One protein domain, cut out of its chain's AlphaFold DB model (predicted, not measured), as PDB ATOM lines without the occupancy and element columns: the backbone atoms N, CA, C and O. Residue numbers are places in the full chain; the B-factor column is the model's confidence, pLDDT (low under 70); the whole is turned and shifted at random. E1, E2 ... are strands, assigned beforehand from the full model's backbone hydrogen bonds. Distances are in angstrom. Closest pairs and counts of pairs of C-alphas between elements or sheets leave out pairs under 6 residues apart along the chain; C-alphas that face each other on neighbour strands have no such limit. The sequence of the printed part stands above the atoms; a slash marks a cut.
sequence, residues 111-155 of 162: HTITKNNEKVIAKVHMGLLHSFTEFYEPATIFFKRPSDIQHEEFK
ATOM      1  N   HIS A 111     -29.624 -31.858   2.999       89.62
ATOM      2  CA  HIS A 111     -29.257 -30.535   2.506       89.62
ATOM      3  C   HIS A 111     -28.964 -30.582   1.009       89.62
ATOM      4  O   HIS A 111     -28.382 -31.535   0.502       89.62
ATOM      5  N   THR A 112     -29.377 -29.550   0.276       89.50
ATOM      6  CA  THR A 112     -28.973 -29.377  -1.125       89.50
ATOM      7  C   THR A 112     -27.707 -28.535  -1.157       89.50
ATOM      8  O   THR A 112     -27.722 -27.396  -0.696       89.50
ATOM      9  N   ILE A 113     -26.628 -29.102  -1.686       89.62
ATOM     10  CA  ILE A 113     -25.308 -28.474  -1.778       89.62
ATOM     11  C   ILE A 113     -24.838 -28.455  -3.234       89.62
ATOM     12  O   ILE A 113     -25.405 -29.136  -4.091       89.62
ATOM     13  N   THR A 114     -23.790 -27.686  -3.514       87.94
ATOM     14  CA  THR A 114     -23.090 -27.740  -4.801       87.94
ATOM     15  C   THR A 114     -21.781 -28.493  -4.617       87.94
ATOM     16  O   THR A 114     -20.952 -28.089  -3.805       87.94
ATOM     17  N   LYS A 115     -21.598 -29.581  -5.366       83.06
ATOM     18  CA  LYS A 115     -20.378 -30.395  -5.375       83.06
ATOM     19  C   LYS A 115     -20.014 -30.670  -6.829       83.06
ATOM     20  O   LYS A 115     -20.896 -30.964  -7.622       83.06
ATOM     21  N   ASN A 116     -18.742 -30.513  -7.194       84.56
ATOM     22  CA  ASN A 116     -18.266 -30.682  -8.576       84.56
ATOM     23  C   ASN A 116     -19.061 -29.860  -9.619       84.56
ATOM     24  O   ASN A 116     -19.328 -30.336 -10.713       84.56
ATOM     25  N   ASN A 117     -19.442 -28.621  -9.278       85.56
ATOM     26  CA  ASN A 117     -20.291 -27.726 -10.086       85.56
ATOM     27  C   ASN A 117     -21.733 -28.210 -10.338       85.56
ATOM     28  O   ASN A 117     -22.479 -27.544 -11.056       85.56
ATOM     29  N   GLU A 118     -22.168 -29.290  -9.690       87.25
ATOM     30  CA  GLU A 118     -23.522 -29.828  -9.797       87.25
ATOM     31  C   GLU A 118     -24.280 -29.707  -8.472       87.25
ATOM     32  O   GLU A 118     -23.700 -29.680  -7.383       87.25
ATOM     33  N   LYS A 119     -25.610 -29.588  -8.552       90.06
ATOM     34  CA  LYS A 119     -26.474 -29.562  -7.365       90.06
ATOM     35  C   LYS A 119     -26.788 -30.987  -6.937       90.06
ATOM     36  O   LYS A 119     -27.464 -31.708  -7.664       90.06
ATOM     37  N   VAL A 120     -26.387 -31.337  -5.722       92.81
ATOM     38  CA  VAL A 120     -26.593 -32.666  -5.141       92.81
ATOM     39  C   VAL A 120     -27.274 -32.560  -3.784       92.81
ATOM     40  O   VAL A 120     -27.227 -31.527  -3.110       92.81
ATOM     41  N   ILE A 121     -27.951 -33.625  -3.380       92.50
ATOM     42  CA  ILE A 121     -28.596 -33.741  -2.075       92.50
ATOM     43  C   ILE A 121     -27.680 -34.574  -1.185       92.50
ATOM     44  O   ILE A 121     -27.503 -35.763  -1.422       92.50
ATOM     45  N   ALA A 122     -27.120 -33.953  -0.155       90.88
ATOM     46  CA  ALA A 122     -26.370 -34.624   0.893       90.88
ATOM     47  C   ALA A 122     -27.337 -35.072   1.996       90.88
ATOM     48  O   ALA A 122     -28.047 -34.240   2.571       90.88
ATOM     49  N   LYS A 123     -27.379 -36.372   2.283       90.25
ATOM     50  CA  LYS A 123     -28.120 -36.958   3.403       90.25
ATOM     51  C   LYS A 123     -27.129 -37.468   4.435       90.25
ATOM     52  O   LYS A 123     -26.364 -38.385   4.150       90.25
ATOM     53  N   VAL A 124     -27.158 -36.878   5.624       87.94
ATOM     54  CA  VAL A 124     -26.263 -37.259   6.719       87.94
ATOM     55  C   VAL A 124     -26.954 -38.312   7.563       87.94
ATOM     56  O   VAL A 124     -28.018 -38.062   8.121       87.94
ATOM     57  N   HIS A 125     -26.347 -39.483   7.680       84.75
ATOM     58  CA  HIS A 125     -26.790 -40.534   8.583       84.75
ATOM     59  C   HIS A 125     -25.980 -40.459   9.870       84.75
ATOM     60  O   HIS A 125     -24.750 -40.538   9.852       84.75
ATOM     61  N   MET A 126     -26.673 -40.281  10.992       73.38
ATOM     62  CA  MET A 126     -26.061 -40.306  12.317       73.38
ATOM     63  C   MET A 126     -26.037 -41.740  12.846       73.38
ATOM     64  O   MET A 126     -27.074 -42.299  13.192       73.38
ATOM     65  N   GLY A 127     -24.849 -42.339  12.927       66.94
ATOM     66  CA  GLY A 127     -24.610 -43.546  13.714       66.94
ATOM     67  C   GLY A 127     -24.067 -43.215  15.107       66.94
ATOM     68  O   GLY A 127     -23.622 -42.103  15.375       66.94
ATOM     69  N   LEU A 128     -24.063 -44.209  16.002       67.12
ATOM     70  CA  LEU A 128     -23.541 -44.067  17.374       67.12
ATOM     71  C   LEU A 128     -22.029 -43.773  17.430       67.12
ATOM     72  O   LEU A 128     -21.562 -43.163  18.385       67.12
ATOM     73  N   LEU A 129     -21.269 -44.233  16.432       70.69
ATOM     74  CA  LEU A 129     -19.797 -44.161  16.389       70.69
ATOM     75  C   LEU A 129     -19.264 -43.483  15.120       70.69
ATOM     76  O   LEU A 129     -18.173 -42.914  15.127       70.69
ATOM     77  N   HIS A 130     -20.038 -43.536  14.037       70.44
ATOM     78  CA  HIS A 130     -19.682 -42.998  12.733       70.44
ATOM     79  C   HIS A 130     -20.889 -42.274  12.158       70.44
ATOM     80  O   HIS A 130     -22.004 -42.795  12.207       70.44
ATOM     81  N   SER A 131     -20.667 -41.085  11.616       80.94
ATOM     82  CA  SER A 131     -21.628 -40.428  10.740       80.94
ATOM     83  C   SER A 131     -21.143 -40.582   9.311       80.94
ATOM     84  O   SER A 131     -19.943 -40.545   9.054       80.94
ATOM     85  N   PHE A 132     -22.055 -40.773   8.370       84.44
ATOM     86  CA  PHE A 132     -21.689 -40.805   6.960       84.44
ATOM     87  C   PHE A 132     -22.673 -39.996   6.137       84.44
ATOM     88  O   PHE A 132     -23.843 -39.859   6.494       84.44
ATOM     89  N   THR A 133     -22.178 -39.419   5.051       87.44
ATOM     90  CA  THR A 133     -22.970 -38.609   4.134       87.44
ATOM     91  C   THR A 133     -23.122 -39.351   2.823       87.44
ATOM     92  O   THR A 133     -22.138 -39.631   2.144       87.44
ATOM     93  N   GLU A 134     -24.364 -39.650   2.468       90.50
ATOM     94  CA  GLU A 134     -24.725 -40.173   1.156       90.50
ATOM     95  C   GLU A 134     -25.154 -39.030   0.240       90.50
ATOM     96  O   GLU A 134     -25.878 -38.117   0.656       90.50
ATOM     97  N   PHE A 135     -24.748 -39.104  -1.022       92.31
ATOM     98  CA  PHE A 135     -25.116 -38.129  -2.035       92.31
ATOM     99  C   PHE A 135     -26.196 -38.695  -2.954       92.31
ATOM    100  O   PHE A 135     -26.184 -39.864  -3.331       92.31
ATOM    101  N   TYR A 136     -27.145 -37.837  -3.310       93.62
ATOM    102  CA  TYR A 136     -28.266 -38.167  -4.175       93.62
ATOM    103  C   TYR A 136     -28.445 -37.092  -5.241       93.62
ATOM    104  O   TYR A 136     -28.259 -35.898  -4.988       93.62
ATOM    105  N   GLU A 137     -28.898 -37.507  -6.413       93.81
ATOM    106  CA  GLU A 137     -29.277 -36.606  -7.490       93.81
ATOM    107  C   GLU A 137     -30.725 -36.126  -7.319       93.81
ATOM    108  O   GLU A 137     -31.629 -36.918  -7.002       93.81
ATOM    109  N   PRO A 138     -30.994 -34.825  -7.523       92.50
ATOM    110  CA  PRO A 138     -32.348 -34.300  -7.486       92.50
ATOM    111  C   PRO A 138     -33.118 -34.721  -8.744       92.50
ATOM    112  O   PRO A 138     -32.988 -34.106  -9.796       92.50
ATOM    113  N   ALA A 139     -33.985 -35.729  -8.629       91.75
ATOM    114  CA  ALA A 139     -34.882 -36.105  -9.723       91.75
ATOM    115  C   ALA A 139     -36.054 -35.119  -9.853       91.75
ATOM    116  O   ALA A 139     -36.402 -34.691 -10.951       91.75
ATOM    117  N   THR A 140     -36.678 -34.754  -8.728       91.38
ATOM    118  CA  THR A 140     -37.745 -33.740  -8.651       91.38
ATOM    119  C   THR A 140     -37.743 -33.063  -7.272       91.38
ATOM    120  O   THR A 140     -36.924 -33.368  -6.406       91.38
ATOM    121  N   ILE A 141     -38.702 -32.164  -7.018       90.44
ATOM    122  CA  ILE A 141     -38.928 -31.618  -5.669       90.44
ATOM    123  C   ILE A 141     -39.345 -32.693  -4.649       90.44
ATOM    124  O   ILE A 141     -39.111 -32.518  -3.452       90.44
ATOM    125  N   PHE A 142     -39.930 -33.805  -5.111       93.69
ATOM    126  CA  PHE A 142     -40.435 -34.877  -4.249       93.69
ATOM    127  C   PHE A 142     -39.512 -36.091  -4.176       93.69
ATOM    128  O   PHE A 142     -39.517 -36.806  -3.175       93.69
ATOM    129  N   PHE A 143     -38.709 -36.314  -5.212       95.62
ATOM    130  CA  PHE A 143     -37.916 -37.526  -5.357       95.62
ATOM    131  C   PHE A 143     -36.436 -37.237  -5.567       95.62
ATOM    132  O   PHE A 143     -36.050 -36.209  -6.130       95.62
ATOM    133  N   LYS A 144     -35.618 -38.198  -5.164       94.75
ATOM    134  CA  LYS A 144     -34.172 -38.230  -5.349       94.75
ATOM    135  C   LYS A 144     -33.739 -39.621  -5.817       94.75
ATOM    136  O   LYS A 144     -34.460 -40.588  -5.566       94.75
ATOM    137  N   ARG A 145     -32.589 -39.711  -6.477       94.88
ATOM    138  CA  ARG A 145     -31.965 -40.978  -6.899       94.88
ATOM    139  C   ARG A 145     -30.572 -41.105  -6.300       94.88
ATOM    140  O   ARG A 145     -29.988 -40.061  -6.002       94.88
ATOM    141  N   PRO A 146     -30.050 -42.320  -6.085       91.81
ATOM    142  CA  PRO A 146     -28.651 -42.500  -5.717       91.81
ATOM    143  C   PRO A 146     -27.735 -41.766  -6.702       91.81
ATOM    144  O   PRO A 146     -28.025 -41.715  -7.894       91.81
ATOM    145  N   SER A 147     -26.682 -41.141  -6.186       91.06
ATOM    146  CA  SER A 147     -25.631 -40.538  -7.007       91.06
ATOM    147  C   SER A 147     -24.436 -41.484  -7.090       91.06
ATOM    148  O   SER A 147     -24.188 -42.243  -6.154       91.06
ATOM    149  N   ASP A 148     -23.644 -41.366  -8.155       86.75
ATOM    150  CA  ASP A 148     -22.360 -42.068  -8.290       86.75
ATOM    151  C   ASP A 148     -21.249 -41.479  -7.390       86.75
ATOM    152  O   ASP A 148     -20.145 -42.023  -7.299       86.75
ATOM    153  N   ILE A 149     -21.510 -40.354  -6.712       86.00
ATOM    154  CA  ILE A 149     -20.563 -39.740  -5.776       86.00
ATOM    155  C   ILE A 149     -20.406 -40.644  -4.548       86.00
ATOM    156  O   ILE A 149     -21.371 -40.895  -3.825       86.00
ATOM    157  N   GLN A 150     -19.166 -41.066  -4.274       83.94
ATOM    158  CA  GLN A 150     -18.839 -41.878  -3.100       83.94
ATOM    159  C   GLN A 150     -19.309 -41.220  -1.798       83.94
ATOM    160  O   GLN A 150     -19.202 -40.001  -1.623       83.94
ATOM    161  N   HIS A 151     -19.818 -42.045  -0.883       82.25
ATOM    162  CA  HIS A 151     -20.211 -41.599   0.446       82.25
ATOM    163  C   HIS A 151     -18.987 -41.147   1.248       82.25
ATOM    164  O   HIS A 151     -17.882 -41.663   1.088       82.25
ATOM    165  N   GLU A 152     -19.187 -40.168   2.124       83.00
ATOM    166  CA  GLU A 152     -18.131 -39.644   2.993       83.00
ATOM    167  C   GLU A 152     -18.361 -40.119   4.425       83.00
ATOM    168  O   GLU A 152     -19.411 -39.840   5.002       83.00
ATOM    169  N   GLU A 153     -17.392 -40.828   5.009       79.19
ATOM    170  CA  GLU A 153     -17.447 -41.299   6.396       79.19
ATOM    171  C   GLU A 153     -16.674 -40.370   7.333       79.19
ATOM    172  O   GLU A 153     -15.492 -40.085   7.141       79.19
ATOM    173  N   PHE A 154     -17.327 -39.962   8.413       73.25
ATOM    174  CA  PHE A 154     -16.764 -39.133   9.464       73.25
ATOM    175  C   PHE A 154     -16.688 -39.945  10.761       73.25
ATOM    176  O   PHE A 154     -17.678 -40.477  11.274       73.25
ATOM    177  N   LYS A 155     -15.484 -40.040  11.335       65.94
ATOM    178  CA  LYS A 155     -15.239 -40.689  12.636       65.94
ATOM    179  C   LYS A 155     -15.667 -39.784  13.793       65.94
ATOM    180  O   LYS A 155     -14.824 -39.321  14.555       65.94
TER     181      LYS A 155
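Overview. This is residues 111 to 155 of the 162 residues of an uncharacterized protein of Clostridium sp. (UniProt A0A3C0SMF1). A long antiparallel hairpin, E2 and E3, makes the middle of one strongly twisted, branched sheet; E1 pairs along E2, and short E4 and E5 pair with opposite ends of E3. The 45 printed residues include five strands, E1 to E5 in chain order, and no named helix: all strand. The whole is only just compact, close to loose, with radius of gyration 11.0 A and spans 32 by 22 by 16 A.

Along the chain. E2, residues 118 to 126, spans 24.6 A; E3, residues 131 to 138, 22.0 A. E1, residues 111 to 115, begins at C-alpha 111 (-29.257, -30.535, 2.506). E4 is residues 143 to 146; E5, residues 152 to 154, ends at C-alpha 154 (-16.764, -39.133, 9.464).

Arrangement. E1 to E4 form a meander, each strand the antiparallel neighbour of the one before. Within hydrogen-bond range are N 123 and O 134 for E2 and E3, 2.8 A; N 113 and O 120 for E1 and E2, 2.9 A; N 137 and O 145 for E3 and E4, 2.8 A; N 133 and O 152 for antiparallel E3 and E5, 2.8 A. E4 and E5 are apart.

Size, cuts and confidence. The printed part has no cut, and its four links are tight. Residues 127, 128 and 155 have pLDDT under 70.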